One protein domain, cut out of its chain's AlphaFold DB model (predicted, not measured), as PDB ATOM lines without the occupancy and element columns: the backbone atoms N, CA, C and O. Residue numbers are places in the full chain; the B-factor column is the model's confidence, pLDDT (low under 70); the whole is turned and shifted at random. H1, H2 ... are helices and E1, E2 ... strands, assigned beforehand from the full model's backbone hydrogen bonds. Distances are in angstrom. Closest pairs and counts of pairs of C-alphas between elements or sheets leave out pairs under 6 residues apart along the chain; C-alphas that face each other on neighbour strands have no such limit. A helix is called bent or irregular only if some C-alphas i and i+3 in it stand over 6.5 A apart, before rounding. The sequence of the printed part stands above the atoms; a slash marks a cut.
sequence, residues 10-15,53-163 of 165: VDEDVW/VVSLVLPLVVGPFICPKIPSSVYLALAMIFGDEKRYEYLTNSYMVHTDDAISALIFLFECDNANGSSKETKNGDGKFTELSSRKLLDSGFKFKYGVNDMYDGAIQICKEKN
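Overview. This is residues 10 to 15 and 53 to 163 of the 165 residues of an uncharacterized protein of Trifolium subterraneum (UniProt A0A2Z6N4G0). A short pair of parallel strands, E2 and E3, sits in the middle with H1 and H6 packed on it; H2 and H3 make one end of the body, and a second parallel pair, E1 and E4, lies with H4 and H5 toward the other. The chain passes from E1 into E2 through a sharp bend, and a long loop, residues 121 to 134, joins E4 to H5. The printed part has 117 residues, with six named helices and four named strands in the order E1, E2, H1, H2, H3, E3, H4, E4, H5, H6; the class is mixed, helices and strands, in two parallel sheets of two strands. The whole is compact, with a radius of gyration of the C-alphas of 15.0 A and spans of 43 by 32 by 22 A.

Along the chain. Residues 10 to 15 come first and belong to no named element. E1 is residues 54 to 57, with C-alpha 54 at (13.001, 30.720, 39.822), and E2 is residues 60 to 62. H1 is residues 72 to 77, H2 residues 79 to 82 and H3 residues 85 to 90; H3 is irregular, with C-alphas 86 and 89 7.1 A apart. E3, residues 96 to 98, leads directly into H4, residues 99 to 111, 18.7 A long. E4 is residues 117 to 120, 10.4 A long, and H5 is residues 135 to 139. H6 is residues 148 to 161, 20.2 A long, ending with C-alpha 161 at (-4.141, 57.443, 24.072).

Arrangement. E2 and E3 are parallel at 37 degrees, with N 62 and O 97 2.9 A apart, within hydrogen-bond range. E2, H1, H2, H3 and E3 form a strand-helix-strand unit, two parallel neighbour strands with helices between them along the chain. The closest C-alphas of E2 and H1, Val 62 and Val 74, are 5.2 A apart; those of E3 and H6, His 98 and Met 151, are 5.4 A apart. H1 and H6 are close but not clearly touching, Val 74 to Ala 155 being 6.8 A between C-alphas, at a steep tilt of 60 degrees, opposite ways. H2 and H3 touch only at the corner, with the C-alphas of Ala 79 and Arg 87 6.2 A apart. E1 runs on into E2 across a break of 2 residues, at 82 degrees. E1 and E4 are parallel at 19 degrees, with N 119 and O 55 2.9 A apart, within hydrogen-bond range. The closest C-alphas of E1 and H4 are those of Leu 56 and Leu 106, 7.2 A; those of E4 and H5 are Ser 119 and Leu 137, 6.0 A. In H1, H4, H5 and H6 every O i to N i+4 pair is within hydrogen-bond range; H3 has 0 of 2, but 2 of 3 O i to N i+3 pairs, and H2 is too short for an O i to N i+4 pair.

Size, cuts and confidence. The C-alphas farthest apart, those of Gly 83 and Asp 113, are 45.7 A apart. Residues 16 to 52 are cut out, and C-alphas 15 and 53 are 17.4 A apart across the cut. The link from E4 to H5 is long, 14 residues. The mean pLDDT of the printed part is 83.3; residue 10, residue 93 and residues 113 to 133 are under 70.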
ATOM      1  N   VAL A  10      -1.985  31.616  51.609       67.44
ATOM      2  CA  VAL A  10      -1.288  30.697  50.711       67.44
ATOM      3  C   VAL A  10       0.070  31.294  50.373       67.44
ATOM      4  O   VAL A  10       0.176  32.365  49.775       67.44
ATOM      5  N   ASP A  11       1.104  30.549  50.721       73.56
ATOM      6  CA  ASP A  11       2.500  30.820  50.400       73.56
ATOM      7  C   ASP A  11       2.986  29.902  49.266       73.56
ATOM      8  O   ASP A  11       2.203  29.212  48.601       73.56
ATOM      9  N   GLU A  12       4.285  29.937  48.991       74.00
ATOM     10  CA  GLU A  12       4.983  29.189  47.949       74.00
ATOM     11  C   GLU A  12       4.799  27.665  48.039       74.00
ATOM     12  O   GLU A  12       4.817  27.006  46.998       74.00
ATOM     13  N   ASP A  13       4.552  27.116  49.230       73.88
ATOM     14  CA  ASP A  13       4.505  25.667  49.462       73.88
ATOM     15  C   ASP A  13       3.153  25.047  49.095       73.88
ATOM     16  O   ASP A  13       3.016  23.828  48.927       73.88
ATOM     17  N   VAL A  14       2.126  25.881  48.929       78.75
ATOM     18  CA  VAL A  14       0.800  25.414  48.546       78.75
ATOM     19  C   VAL A  14       0.683  25.346  47.020       78.75
ATOM     20  O   VAL A  14       1.148  26.223  46.287       78.75
ATOM     21  N   TRP A  15       0.006  24.309  46.528       79.19
ATOM     22  CA  TRP A  15      -0.336  24.121  45.119       79.19
ATOM     23  C   TRP A  15      -1.850  24.012  44.957       79.19
ATOM     24  O   TRP A  15      -2.537  23.495  45.839       79.19
ATOM     25  N   VAL A  53      16.569  27.665  38.966       87.25
ATOM     26  CA  VAL A  53      15.268  28.021  38.402       87.25
ATOM     27  C   VAL A  53      14.445  28.749  39.449       87.25
ATOM     28  O   VAL A  53      14.198  28.235  40.542       87.25
ATOM     29  N   VAL A  54      13.951  29.919  39.054       87.00
ATOM     30  CA  VAL A  54      13.001  30.720  39.822       87.00
ATOM     31  C   VAL A  54      11.680  30.765  39.072       87.00
ATOM     32  O   VAL A  54      11.637  31.033  37.870       87.00
ATOM     33  N   SER A  55      10.591  30.506  39.790       87.25
ATOM     34  CA  SER A  55       9.229  30.697  39.291       87.25
ATOM     35  C   SER A  55       8.593  31.878  40.008       87.25
ATOM     36  O   SER A  55       8.584  31.917  41.239       87.25
ATOM     37  N   LEU A  56       8.050  32.823  39.239       88.06
ATOM     38  CA  LEU A  56       7.305  33.966  39.752       88.06
ATOM     39  C   LEU A  56       5.817  33.794  39.439       88.06
ATOM     40  O   LEU A  56       5.403  33.846  38.275       88.06
ATOM     41  N   VAL A  57       5.002  33.601  40.475       88.69
ATOM     42  CA  VAL A  57       3.546  33.492  40.316       88.69
ATOM     43  C   VAL A  57       2.932  34.882  40.389       88.69
ATOM     44  O   VAL A  57       2.864  35.491  41.455       88.69
ATOM     45  N   LEU A  58       2.462  35.364  39.241       89.44
ATOM     46  CA  LEU A  58       1.845  36.679  39.126       89.44
ATOM     47  C   LEU A  58       0.320  36.609  39.300       89.44
ATOM     48  O   LEU A  58      -0.318  35.711  38.734       89.44
ATOM     49  N   PRO A  59      -0.276  37.572  40.027       90.06
ATOM     50  CA  PRO A  59      -1.717  37.771  40.067       90.06
ATOM     51  C   PRO A  59      -2.179  38.515  38.795       90.06
ATOM     52  O   PRO A  59      -1.517  38.468  37.753       90.06
ATOM     53  N   LEU A  60      -3.326  39.204  38.832       92.31
ATOM     54  CA  LEU A  60      -3.778  39.995  37.691       92.31
ATOM     55  C   LEU A  60      -2.829  41.183  37.462       92.31
ATOM     56  O   LEU A  60      -2.749  42.098  38.277       92.31
ATOM     57  N   VAL A  61      -2.101  41.176  36.346       95.94
ATOM     58  CA  VAL A  61      -1.184  42.272  36.002       95.94
ATOM     59  C   VAL A  61      -1.970  43.422  35.375       95.94
ATOM     60  O   VAL A  61      -2.564  43.252  34.303       95.94
ATOM     61  N   VAL A  62      -1.954  44.584  36.030       97.56
ATOM     62  CA  VAL A  62      -2.720  45.776  35.643       97.56
ATOM     63  C   VAL A  62      -1.798  46.992  35.606       97.56
ATOM     64  O   VAL A  62      -1.004  47.202  36.515       97.56
ATOM     65  N   GLY A  63      -1.887  47.798  34.554       97.56
ATOM     66  CA  GLY A  63      -1.055  48.986  34.390       97.56
ATOM     67  C   GLY A  63      -0.938  49.421  32.929       97.56
ATOM     68  O   GLY A  63      -1.617  48.863  32.055       97.56
ATOM     69  N   PRO A  64      -0.082  50.419  32.649       97.25
ATOM     70  CA  PRO A  64       0.253  50.838  31.293       97.25
ATOM     71  C   PRO A  64       0.816  49.687  30.450       97.25
ATOM     72  O   PRO A  64       1.485  48.786  30.953       97.25
ATOM     73  N   PHE A  65       0.590  49.728  29.134       97.00
ATOM     74  CA  PHE A  65       1.090  48.703  28.217       97.00
ATOM     75  C   PHE A  65       1.535  49.278  26.872       97.00
ATOM     76  O   PHE A  65       0.892  50.142  26.279       97.00
ATOM     77  N   ILE A  66       2.614  48.718  26.330       96.44
ATOM     78  CA  ILE A  66       3.140  49.111  25.013       96.44
ATOM     79  C   ILE A  66       2.478  48.353  23.855       96.44
ATOM     80  O   ILE A  66       2.532  48.801  22.710       96.44
ATOM     81  N   CYS A  67       1.816  47.229  24.146       94.56
ATOM     82  CA  CYS A  67       1.188  46.360  23.153       94.56
ATOM     83  C   CYS A  67       0.209  47.122  22.232       94.56
ATOM     84  O   CYS A  67      -0.450  48.077  22.661       94.56
ATOM     85  N   PRO A  68       0.068  46.705  20.957       93.44
ATOM     86  CA  PRO A  68      -0.872  47.335  20.028       93.44
ATOM     87  C   PRO A  68      -2.336  47.035  20.376       93.44
ATOM     88  O   PRO A  68      -3.215  47.828  20.060       93.44
ATOM     89  N   LYS A  69      -2.603  45.899  21.029       95.38
ATOM     90  CA  LYS A  69      -3.925  45.508  21.530       95.38
ATOM     91  C   LYS A  69      -3.931  45.548  23.053       95.38
ATOM     92  O   LYS A  69      -2.892  45.302  23.667       95.38
ATOM     93  N   ILE A  70      -5.101  45.804  23.637       96.62
ATOM     94  CA  ILE A  70      -5.289  45.740  25.087       96.62
ATOM     95  C   ILE A  70      -4.962  44.328  25.608       96.62
ATOM     96  O   ILE A  70      -5.496  43.348  25.079       96.62
ATOM     97  N   PRO A  71      -4.079  44.190  26.614       97.06
ATOM     98  CA  PRO A  71      -3.832  42.909  27.264       97.06
ATOM     99  C   PRO A  71      -5.101  42.370  27.926       97.06
ATOM    100  O   PRO A  71      -5.864  43.128  28.523       97.06
ATOM    101  N   SER A  72      -5.305  41.051  27.889       94.31
ATOM    102  CA  SER A  72      -6.492  40.418  28.481       94.31
ATOM    103  C   SER A  72      -6.652  40.716  29.974       94.31
ATOM    104  O   SER A  72      -7.779  40.868  30.433       94.31
ATOM    105  N   SER A  73      -5.548  40.825  30.724       94.88
ATOM    106  CA  SER A  73      -5.573  41.165  32.152       94.88
ATOM    107  C   SER A  73      -6.048  42.597  32.400       94.88
ATOM    108  O   SER A  73      -6.877  42.822  33.276       94.88
ATOM    109  N   VAL A  74      -5.592  43.549  31.581       96.56
ATOM    110  CA  VAL A  74      -6.019  44.951  31.648       96.56
ATOM    111  C   VAL A  74      -7.480  45.087  31.224       96.56
ATOM    112  O   VAL A  74      -8.253  45.750  31.903       96.56
ATOM    113  N   TYR A  75      -7.896  44.399  30.154       95.75
ATOM    114  CA  TYR A  75      -9.305  44.370  29.752       95.75
ATOM    115  C   TYR A  75     -10.195  43.827  30.872       95.75
ATOM    116  O   TYR A  75     -11.255  44.384  31.143       95.75
ATOM    117  N   LEU A  76      -9.753  42.755  31.538       94.44
ATOM    118  CA  LEU A  76     -10.461  42.177  32.673       94.44
ATOM    119  C   LEU A  76     -10.588  43.184  33.820       94.44
ATOM    120  O   LEU A  76     -11.696  43.402  34.294       94.44
ATOM    121  N   ALA A  77      -9.486  43.845  34.198       94.88
ATOM    122  CA  ALA A  77      -9.461  44.879  35.235       94.88
ATOM    123  C   ALA A  77     -10.413  46.049  34.936       94.88
ATOM    124  O   ALA A  77     -11.061  46.569  35.846       94.88
ATOM    125  N   LEU A  78     -10.531  46.436  33.661       95.56
ATOM    126  CA  LEU A  78     -11.387  47.527  33.188       95.56
ATOM    127  C   LEU A  78     -12.788  47.064  32.746       95.56
ATOM    128  O   LEU A  78     -13.531  47.859  32.172       95.56
ATOM    129  N   ALA A  79     -13.188  45.815  33.016       94.81
ATOM    130  CA  ALA A  79     -14.464  45.273  32.540       94.81
ATOM    131  C   ALA A  79     -15.674  46.119  32.973       94.81
ATOM    132  O   ALA A  79     -16.595  46.301  32.181       94.81
ATOM    133  N   MET A  80     -15.650  46.689  34.186       92.69
ATOM    134  CA  MET A  80     -16.706  47.594  34.667       92.69
ATOM    135  C   MET A  80     -16.793  48.895  33.861       92.69
ATOM    136  O   MET A  80     -17.886  49.407  33.649       92.69
ATOM    137  N   ILE A  81     -15.663  49.414  33.374       94.75
ATOM    138  CA  ILE A  81     -15.625  50.617  32.529       94.75
ATOM    139  C   ILE A  81     -16.163  50.300  31.132       94.75
ATOM    140  O   ILE A  81     -16.895  51.099  30.555       94.75
ATOM    141  N   PHE A  82     -15.840  49.119  30.602       94.62
ATOM    142  CA  PHE A  82     -16.357  48.655  29.314       94.62
ATOM    143  C   PHE A  82     -17.810  48.154  29.368       94.62
ATOM    144  O   PHE A  82     -18.390  47.893  28.316       94.62
ATOM    145  N   GLY A  83     -18.396  48.006  30.560       94.38
ATOM    146  CA  GLY A  83     -19.739  47.449  30.741       94.38
ATOM    147  C   GLY A  83     -19.846  45.954  30.409       94.38
ATOM    148  O   GLY A  83     -20.924  45.484  30.054       94.38
ATOM    149  N   ASP A  84     -18.745  45.194  30.491       93.38
ATOM    150  CA  ASP A  84     -18.744  43.745  30.237       93.38
ATOM    151  C   ASP A  84     -19.092  42.967  31.518       93.38
ATOM    152  O   ASP A  84     -18.229  42.400  32.194       93.38
ATOM    153  N   GLU A  85     -20.384  42.946  31.854       91.50
ATOM    154  CA  GLU A  85     -20.923  42.314  33.071       91.50
ATOM    155  C   GLU A  85     -20.560  40.830  33.202       91.50
ATOM    156  O   GLU A  85     -20.380  40.325  34.312       91.50
ATOM    157  N   LYS A  86     -20.373  40.130  32.074       89.12
ATOM    158  CA  LYS A  86     -19.981  38.710  32.058       89.12
ATOM    159  C   LYS A  86     -18.628  38.471  32.721       89.12
ATOM    160  O   LYS A  86     -18.302  37.333  33.039       89.12
ATOM    161  N   ARG A  87     -17.825  39.522  32.898       86.62
ATOM    162  CA  ARG A  87     -16.483  39.442  33.469       86.62
ATOM    163  C   ARG A  87     -16.386  39.916  34.915       86.62
ATOM    164  O   ARG A  87     -15.306  39.839  35.496       86.62
ATOM    165  N   TYR A  88     -17.477  40.380  35.520       87.94
ATOM    166  CA  TYR A  88     -17.435  40.898  36.894       87.94
ATOM    167  C   TYR A  88     -17.120  39.801  37.917       87.94
ATOM    168  O   TYR A  88     -16.475  40.066  38.933       87.94
ATOM    169  N   GLU A  89     -17.490  38.553  37.617       82.56
ATOM    170  CA  GLU A  89     -17.172  37.400  38.467       82.56
ATOM    171  C   GLU A  89     -15.662  37.227  38.699       82.56
ATOM    172  O   GLU A  89     -15.264  36.811  39.782       82.56
ATOM    173  N   TYR A  90     -14.812  37.624  37.743       79.25
ATOM    174  CA  TYR A  90     -13.355  37.523  37.882       79.25
ATOM    175  C   TYR A  90     -12.724  38.672  38.665       79.25
ATOM    176  O   TYR A  90     -11.559  38.572  39.040       79.25
ATOM    177  N   LEU A  91     -13.445  39.779  38.856       80.19
ATOM    178  CA  LEU A  91     -12.935  40.946  39.578       80.19
ATOM    179  C   LEU A  91     -13.117  40.810  41.085       80.19
ATOM    180  O   LEU A  91     -12.324  41.357  41.856       80.19
ATOM    181  N   THR A  92     -14.147  40.074  41.499       71.06
ATOM    182  CA  THR A  92     -14.469  39.871  42.910       71.06
ATOM    183  C   THR A  92     -13.300  39.160  43.597       71.06
ATOM    184  O   THR A  92     -12.952  38.043  43.227       71.06
ATOM    185  N   ASN A  93     -12.691  39.809  44.594       68.19
ATOM    186  CA  ASN A  93     -11.529  39.300  45.340       68.19
ATOM    187  C   ASN A  93     -10.298  39.008  44.457       68.19
ATOM    188  O   ASN A  93      -9.524  38.089  44.732       68.19
ATOM    189  N   SER A  94     -10.128  39.766  43.370       76.56
ATOM    190  CA  SER A  94      -8.956  39.636  42.508       76.56
ATOM    191  C   SER A  94      -7.739  40.337  43.107       76.56
ATOM    192  O   SER A  94      -7.762  41.505  43.482       76.56
ATOM    193  N   TYR A  95      -6.644  39.594  43.156       85.88
ATOM    194  CA  TYR A  95      -5.329  40.119  43.460       85.88
ATOM    195  C   TYR A  95      -4.743  40.821  42.237       85.88
ATOM    196  O   TYR A  95      -4.859  40.301  41.123       85.88
ATOM    197  N   MET A  96      -4.074  41.957  42.441       92.50
ATOM    198  CA  MET A  96      -3.480  42.735  41.352       92.50
ATOM    199  C   MET A  96      -2.030  43.113  41.636       92.50
ATOM    200  O   MET A  96      -1.619  43.266  42.787       92.50
ATOM    201  N   VAL A  97      -1.258  43.278  40.566       95.81
ATOM    202  CA  VAL A  97       0.105  43.809  40.609       95.81
ATOM    203  C   VAL A  97       0.309  44.790  39.464       95.81
ATOM    204  O   VAL A  97      -0.199  44.582  38.359       95.81
ATOM    205  N   HIS A  98       1.065  45.855  39.726       98.06
ATOM    206  CA  HIS A  98       1.396  46.830  38.701       98.06
ATOM    207  C   HIS A  98       2.337  46.216  37.663       98.06
ATOM    208  O   HIS A  98       3.257  45.480  38.026       98.06
ATOM    209  N   THR A  99       2.147  46.533  36.380       97.25
ATOM    210  CA  THR A  99       2.986  46.021  35.281       97.25
ATOM    211  C   THR A  99       4.481  46.220  35.542       97.25
ATOM    212  O   THR A  99       5.250  45.265  35.444       97.25
ATOM    213  N   ASP A 100       4.888  47.419  35.954       97.31
ATOM    214  CA  ASP A 100       6.294  47.704  36.263       97.31
ATOM    215  C   ASP A 100       6.795  46.997  37.524       97.31
ATOM    216  O   ASP A 100       7.970  46.643  37.573       97.31
ATOM    217  N   ASP A 101       5.946  46.777  38.536       97.81
ATOM    218  CA  ASP A 101       6.358  46.023  39.727       97.81
ATOM    219  C   ASP A 101       6.576  44.549  39.365       97.81
ATOM    220  O   ASP A 101       7.581  43.974  39.769       97.81
ATOM    221  N   ALA A 102       5.719  43.958  38.524       96.00
ATOM    222  CA  ALA A 102       5.888  42.585  38.046       96.00
ATOM    223  C   ALA A 102       7.188  42.401  37.240       96.00
ATOM    224  O   ALA A 102       7.900  41.412  37.416       96.00
ATOM    225  N   ILE A 103       7.522  43.362  36.373       95.50
ATOM    226  CA  ILE A 103       8.781  43.346  35.610       95.50
ATOM    227  C   ILE A 103       9.974  43.582  36.541       95.50
ATOM    228  O   ILE A 103      10.979  42.881  36.438       95.50
ATOM    229  N   SER A 104       9.862  44.533  37.471       95.94
ATOM    230  CA  SER A 104      10.918  44.826  38.443       95.94
ATOM    231  C   SER A 104      11.205  43.622  39.337       95.94
ATOM    232  O   SER A 104      12.368  43.355  39.610       95.94
ATOM    233  N   ALA A 105      10.179  42.881  39.761       93.69
ATOM    234  CA  ALA A 105      10.324  41.655  40.541       93.69
ATOM    235  C   ALA A 105      11.070  40.574  39.750       93.69
ATOM    236  O   ALA A 105      11.967  39.929  40.287       93.69
ATOM    237  N   LEU A 106      10.755  40.413  38.461       91.44
ATOM    238  CA  LEU A 106      11.454  39.464  37.594       91.44
ATOM    239  C   LEU A 106      12.939  39.821  37.427       91.44
ATOM    240  O   LEU A 106      13.786  38.941  37.538       91.44
ATOM    241  N   ILE A 107      13.253  41.099  37.185       94.44
ATOM    242  CA  ILE A 107      14.643  41.584  37.082       94.44
ATOM    243  C   ILE A 107      15.367  41.385  38.413       94.44
ATOM    244  O   ILE A 107      16.456  40.826  38.444       94.44
ATOM    245  N   PHE A 108      14.735  41.784  39.516       92.25
ATOM    246  CA  PHE A 108      15.295  41.651  40.853       92.25
ATOM    247  C   PHE A 108      15.636  40.194  41.188       92.25
ATOM    248  O   PHE A 108      16.737  39.917  41.650       92.25
ATOM    249  N   LEU A 109      14.722  39.258  40.920       88.94
ATOM    250  CA  LEU A 109      14.952  37.832  41.155       88.94
ATOM    251  C   LEU A 109      16.049  37.258  40.260       88.94
ATOM    252  O   LEU A 109      16.754  36.352  40.682       88.94
ATOM    253  N   PHE A 110      16.198  37.774  39.041       86.38
ATOM    254  CA  PHE A 110      17.273  37.365  38.145       86.38
ATOM    255  C   PHE A 110      18.651  37.861  38.614       86.38
ATOM    256  O   PHE A 110      19.643  37.161  38.445       86.38
ATOM    257  N   GLU A 111      18.720  39.059  39.196       87.69
ATOM    258  CA  GLU A 111      19.967  39.675  39.671       87.69
ATOM    259  C   GLU A 111      20.355  39.260  41.101       87.69
ATOM    260  O   GLU A 111      21.449  39.587  41.562       87.69
ATOM    261  N   CYS A 112      19.469  38.582  41.835       79.56
ATOM    262  CA  CYS A 112      19.695  38.236  43.233       79.56
ATOM    263  C   CYS A 112      20.336  36.846  43.373       79.56
ATOM    264  O   CYS A 112      19.667  35.835  43.187       79.56
ATOM    265  N   ASP A 113      21.590  36.794  43.834       67.81
ATOM    266  CA  ASP A 113      22.343  35.544  44.073       67.81
ATOM    267  C   ASP A 113      21.681  34.583  45.094       67.81
ATOM    268  O   ASP A 113      22.068  33.422  45.214       67.81
ATOM    269  N   ASN A 114      20.689  35.053  45.861       60.81
ATOM    270  CA  ASN A 114      19.959  34.264  46.863       60.81
ATOM    271  C   ASN A 114      18.574  33.788  46.383       60.81
ATOM    272  O   ASN A 114      17.835  33.170  47.159       60.81
ATOM    273  N   ALA A 115      18.183  34.080  45.142       59.41
ATOM    274  CA  ALA A 115      16.870  33.725  44.621       59.41
ATOM    275  C   ALA A 115      16.834  32.257  44.171       59.41
ATOM    276  O   ALA A 115      16.906  31.945  42.993       59.41
ATOM    277  N   ASN A 116      16.672  31.334  45.122       54.75
ATOM    278  CA  ASN A 116      16.423  29.923  44.824       54.75
ATOM    279  C   ASN A 116      14.962  29.524  45.136       54.75
ATOM    280  O   ASN A 116      14.445  29.721  46.246       54.75
ATOM    281  N   GLY A 117      14.279  28.933  44.146       57.84
ATOM    282  CA  GLY A 117      12.914  28.393  44.251       57.84
ATOM    283  C   GLY A 117      11.788  29.347  43.821       57.84
ATOM    284  O   GLY A 117      12.023  30.390  43.221       57.84
ATOM    285  N   SER A 118      10.530  28.984  44.099       50.62
ATOM    286  CA  SER A 118       9.359  29.805  43.741       50.62
ATOM    287  C   SER A 118       9.222  31.035  44.645       50.62
ATOM    288  O   SER A 118       9.585  30.951  45.818       50.62
ATOM    289  N   SER A 119       8.691  32.142  44.116       56.62
ATOM    290  CA  SER A 119       8.233  33.331  44.861       56.62
ATOM    291  C   SER A 119       6.854  33.759  44.327       56.62
ATOM    292  O   SER A 119       6.632  33.741  43.112       56.62
ATOM    293  N   LYS A 120       5.898  34.089  45.206       49.69
ATOM    294  CA  LYS A 120       4.539  34.543  44.820       49.69
ATOM    295  C   LYS A 120       4.357  36.036  45.131       49.69
ATOM    296  O   LYS A 120       5.007  36.541  46.031       49.69
ATOM    297  N   GLU A 121       3.492  36.745  44.396       46.69
ATOM    298  CA  GLU A 121       3.378  38.222  44.449       46.69
ATOM    299  C   GLU A 121       1.970  38.732  44.774       46.69
ATOM    300  O   GLU A 121       1.011  38.208  44.201       46.69
ATOM    301  N   THR A 122       1.815  39.754  45.650       48.91
ATOM    302  CA  THR A 122       0.528  40.463  45.924       48.91
ATOM    303  C   THR A 122       0.544  41.635  46.935       48.91
ATOM    304  O   THR A 122       1.395  41.676  47.825       48.91
ATOM    305  N   LYS A 123      -0.474  42.529  46.834       39.66
ATOM    306  CA  LYS A 123      -0.989  43.479  47.864       39.66
ATOM    307  C   LYS A 123      -2.529  43.351  48.036       39.66
ATOM    308  O   LYS A 123      -3.218  43.001  47.081       39.66
ATOM    309  N   ASN A 124      -3.024  43.653  49.248       36.91
ATOM    310  CA  ASN A 124      -4.356  43.344  49.822       36.91
ATOM    311  C   ASN A 124      -5.619  43.830  49.077       36.91
ATOM    312  O   ASN A 124      -5.661  44.944  48.556       36.91
ATOM    313  N   GLY A 125      -6.695  43.038  49.219       34.75
ATOM    314  CA  GLY A 125      -8.106  43.424  49.092       34.75
ATOM    315  C   GLY A 125      -8.986  42.528  49.985       34.75
ATOM    316  O   GLY A 125      -8.808  41.313  49.994       34.75
ATOM    317  N   ASP A 126      -9.893  43.121  50.769       38.00
ATOM    318  CA  ASP A 126     -10.694  42.432  51.792       38.00
ATOM    319  C   ASP A 126     -11.883  41.663  51.187       38.00
ATOM    320  O   ASP A 126     -12.877  42.252  50.760       38.00
ATOM    321  N   GLY A 127     -11.815  40.330  51.205       32.44
ATOM    322  CA  GLY A 127     -12.943  39.459  50.871       32.44
ATOM    323  C   GLY A 127     -12.565  37.977  50.867       32.44
ATOM    324  O   GLY A 127     -11.526  37.588  50.353       32.44
ATOM    325  N   LYS A 128     -13.414  37.148  51.487       35.09
ATOM    326  CA  LYS A 128     -13.195  35.735  51.865       35.09
ATOM    327  C   LYS A 128     -12.764  34.817  50.693       35.09
ATOM    328  O   LYS A 128     -13.598  34.155  50.083       35.09
ATOM    329  N   PHE A 129     -11.460  34.760  50.417       38.72
ATOM    330  CA  PHE A 129     -10.705  33.678  49.764       38.72
ATOM    331  C   PHE A 129      -9.216  33.851  50.120       38.72
ATOM    332  O   PHE A 129      -8.769  34.963  50.378       38.72
ATOM    333  N   THR A 130      -8.459  32.755  50.138       44.84
ATOM    334  CA  THR A 130      -7.088  32.668  50.667       44.84
ATOM    335  C   THR A 130      -6.120  33.738  50.128       44.84
ATOM    336  O   THR A 130      -5.939  33.834  48.910       44.84
ATOM    337  N   GLU A 131      -5.495  34.511  51.025       52.06
ATOM    338  CA  GLU A 131      -4.466  35.538  50.769       52.06
ATOM    339  C   GLU A 131      -3.268  34.929  50.033       52.06
ATOM    340  O   GLU A 131      -2.778  33.884  50.436       52.06
ATOM    341  N   LEU A 132      -2.786  35.536  48.949       58.50
ATOM    342  CA  LEU A 132      -1.495  35.154  48.369       58.50
ATOM    343  C   LEU A 132      -0.392  35.928  49.105       58.50
ATOM    344  O   LEU A 132      -0.475  37.141  49.261       58.50
ATOM    345  N   SER A 133       0.622  35.223  49.598       66.31
ATOM    346  CA  SER A 133       1.728  35.836  50.334       66.31
ATOM    347  C   SER A 133       2.844  36.267  49.385       66.31
ATOM    348  O   SER A 133       3.339  35.448  48.616       66.31
ATOM    349  N   SER A 134       3.283  37.523  49.506       73.06
ATOM    350  CA  SER A 134       4.514  38.054  48.892       73.06
ATOM    351  C   SER A 134       5.700  38.125  49.851       73.06
ATOM    352  O   SER A 134       6.723  38.739  49.550       73.06
ATOM    353  N   ARG A 135       5.589  37.489  51.026       77.25
ATOM    354  CA  ARG A 135       6.603  37.580  52.085       77.25
ATOM    355  C   ARG A 135       7.981  37.155  51.615       77.25
ATOM    356  O   ARG A 135       8.920  37.888  51.863       77.25
ATOM    357  N   LYS A 136       8.110  36.053  50.871       80.38
ATOM    358  CA  LYS A 136       9.424  35.591  50.406       80.38
ATOM    359  C   LYS A 136      10.115  36.622  49.508       80.38
ATOM    360  O   LYS A 136      11.313  36.856  49.668       80.38
ATOM    361  N   LEU A 137       9.368  37.281  48.612       84.94
ATOM    362  CA  LEU A 137       9.937  38.339  47.780       84.94
ATOM    363  C   LEU A 137      10.274  39.586  48.616       84.94
ATOM    364  O   LEU A 137      11.357  40.153  48.478       84.94
ATOM    365  N   LEU A 138       9.399  39.995  49.532       86.88
ATOM    366  CA  LEU A 138       9.660  41.143  50.406       86.88
ATOM    367  C   LEU A 138      10.854  40.907  51.347       86.88
ATOM    368  O   LEU A 138      11.690  41.795  51.507       86.88
ATOM    369  N   ASP A 139      10.975  39.704  51.906       85.94
ATOM    370  CA  ASP A 139      12.061  39.283  52.795       85.94
ATOM    371  C   ASP A 139      13.404  39.220  52.053       85.94
ATOM    372  O   ASP A 139      14.454  39.458  52.650       85.94
ATOM    373  N   SER A 140      13.381  38.981  50.737       85.38
ATOM    374  CA  SER A 140      14.575  39.097  49.888       85.38
ATOM    375  C   SER A 140      15.013  40.551  49.635       85.38
ATOM    376  O   SER A 140      16.120  40.785  49.160       85.38
ATOM    377  N   GLY A 141      14.190  41.538  50.011       89.00
ATOM    378  CA  GLY A 141      14.503  42.969  49.942       89.00
ATOM    379  C   GLY A 141      13.806  43.729  48.812       89.00
ATOM    380  O   GLY A 141      14.019  44.939  48.676       89.00
ATOM    381  N   PHE A 142      12.958  43.064  48.024       91.81
ATOM    382  CA  PHE A 142      12.154  43.723  46.997       91.81
ATOM    383  C   PHE A 142      11.149  44.706  47.609       91.81
ATOM    384  O   PHE A 142      10.643  44.517  48.717       91.81
ATOM    385  N   LYS A 143      10.819  45.766  46.865       93.06
ATOM    386  CA  LYS A 143       9.835  46.767  47.284       93.06
ATOM    387  C   LYS A 143       8.922  47.140  46.127       93.06
ATOM    388  O   LYS A 143       9.378  47.731  45.150       93.06
ATOM    389  N   PHE A 144       7.629  46.883  46.306       93.56
ATOM    390  CA  PHE A 144       6.584  47.398  45.424       93.56
ATOM    391  C   PHE A 144       6.545  48.920  45.458       93.56
ATOM    392  O   PHE A 144       6.468  49.521  46.538       93.56
ATOM    393  N   LYS A 145       6.519  49.532  44.279       96.94
ATOM    394  CA  LYS A 145       6.475  50.987  44.127       96.94
ATOM    395  C   LYS A 145       5.063  51.509  43.927       96.94
ATOM    396  O   LYS A 145       4.789  52.633  44.333       96.94
ATOM    397  N   TYR A 146       4.180  50.698  43.354       97.25
ATOM    398  CA  TYR A 146       2.882  51.160  42.880       97.25
ATOM    399  C   TYR A 146       1.728  50.630  43.744       97.25
ATOM    400  O   TYR A 146       1.816  49.586  44.412       97.25
ATOM    401  N   GLY A 147       0.648  51.407  43.781       94.94
ATOM    402  CA  GLY A 147      -0.629  51.072  44.402       94.94
ATOM    403  C   GLY A 147      -1.730  50.834  43.368       94.94
ATOM    404  O   GLY A 147      -1.524  50.977  42.166       94.94
ATOM    405  N   VAL A 148      -2.926  50.476  43.840       93.81
ATOM    406  CA  VAL A 148      -4.072  50.159  42.965       93.81
ATOM    407  C   VAL A 148      -4.480  51.337  42.072       93.81
ATOM    408  O   VAL A 148      -4.802  51.131  40.908       93.81
ATOM    409  N   ASN A 149      -4.398  52.573  42.576       96.00
ATOM    410  CA  ASN A 149      -4.714  53.763  41.785       96.00
ATOM    411  C   ASN A 149      -3.758  53.905  40.598       96.00
ATOM    412  O   ASN A 149      -4.220  54.074  39.479       96.00
ATOM    413  N   ASP A 150      -2.450  53.718  40.811       97.94
ATOM    414  CA  ASP A 150      -1.453  53.792  39.736       97.94
ATOM    415  C   ASP A 150      -1.725  52.744  38.641       97.94
ATOM    416  O   ASP A 150      -1.604  53.031  37.448       97.94
ATOM    417  N   MET A 151      -2.153  51.538  39.039       97.81
ATOM    418  CA  MET A 151      -2.522  50.463  38.110       97.81
ATOM    419  C   MET A 151      -3.686  50.876  37.206       97.81
ATOM    420  O   MET A 151      -3.604  50.731  35.984       97.81
ATOM    421  N   TYR A 152      -4.767  51.389  37.798       97.12
ATOM    422  CA  TYR A 152      -5.963  51.789  37.060       97.12
ATOM    423  C   TYR A 152      -5.749  53.066  36.250       97.12
ATOM    424  O   TYR A 152      -6.072  53.081  35.063       97.12
ATOM    425  N   ASP A 153      -5.166  54.106  36.845       97.94
ATOM    426  CA  ASP A 153      -4.910  55.384  36.178       97.94
ATOM    427  C   ASP A 153      -3.992  55.183  34.971       97.94
ATOM    428  O   ASP A 153      -4.305  55.638  33.867       97.94
ATOM    429  N   GLY A 154      -2.912  54.414  35.140       97.69
ATOM    430  CA  GLY A 154      -1.992  54.079  34.060       97.69
ATOM    431  C   GLY A 154      -2.648  53.269  32.937       97.69
ATOM    432  O   GLY A 154      -2.450  53.569  31.756       97.69
ATOM    433  N   ALA A 155      -3.470  52.273  33.284       98.00
ATOM    434  CA  ALA A 155      -4.212  51.467  32.315       98.00
ATOM    435  C   ALA A 155      -5.267  52.282  31.541       98.00
ATOM    436  O   ALA A 155      -5.408  52.127  30.326       98.00
ATOM    437  N   ILE A 156      -6.004  53.162  32.220       98.06
ATOM    438  CA  ILE A 156      -7.027  54.021  31.607       98.06
ATOM    439  C   ILE A 156      -6.370  55.050  30.688       98.06
ATOM    440  O   ILE A 156      -6.837  55.253  29.565       98.06
ATOM    441  N   GLN A 157      -5.282  55.675  31.141       97.94
ATOM    442  CA  GLN A 157      -4.562  56.689  30.377       97.94
ATOM    443  C   GLN A 157      -4.073  56.129  29.036       97.94
ATOM    444  O   GLN A 157      -4.376  56.696  27.986       97.94
ATOM    445  N   ILE A 158      -3.417  54.963  29.043       97.75
ATOM    446  CA  ILE A 158      -2.927  54.347  27.803       97.75
ATOM    447  C   ILE A 158      -4.071  53.871  26.890       97.75
ATOM    448  O   ILE A 158      -3.936  53.892  25.666       97.75
ATOM    449  N   CYS A 159      -5.217  53.467  27.455       97.50
ATOM    450  CA  CYS A 159      -6.394  53.110  26.661       97.50
ATOM    451  C   CYS A 159      -6.967  54.322  25.918       97.50
ATOM    452  O   CYS A 159      -7.290  54.191  24.738       97.50
ATOM    453  N   LYS A 160      -7.028  55.495  26.563       97.06
ATOM    454  CA  LYS A 160      -7.445  56.754  25.919       97.06
ATOM    455  C   LYS A 160      -6.482  57.160  24.806       97.06
ATOM    456  O   LYS A 160      -6.907  57.447  23.693       97.06
ATOM    457  N   GLU A 161      -5.176  57.116  25.068       97.38
ATOM    458  CA  GLU A 161      -4.141  57.443  24.072       97.38
ATOM    459  C   GLU A 161      -4.202  56.539  22.833       97.38
ATOM    460  O   GLU A 161      -3.924  56.975  21.715       97.38
ATOM    461  N   LYS A 162      -4.602  55.276  23.018       96.50
ATOM    462  CA  LYS A 162      -4.771  54.292  21.942       96.50
ATOM    463  C   LYS A 162      -6.179  54.279  21.327       96.50
ATOM    464  O   LYS A 162      -6.419  53.449  20.453       96.50
ATOM    465  N   ASN A 163      -7.086  55.176  21.733       95.44
ATOM    466  CA  ASN A 163      -8.499  55.212  21.313       95.44
ATOM    467  C   ASN A 163      -9.243  53.878  21.540       95.44
ATOM    468  O   ASN A 163     -10.049  53.448  20.716       95.44
TER     469      ASN A 163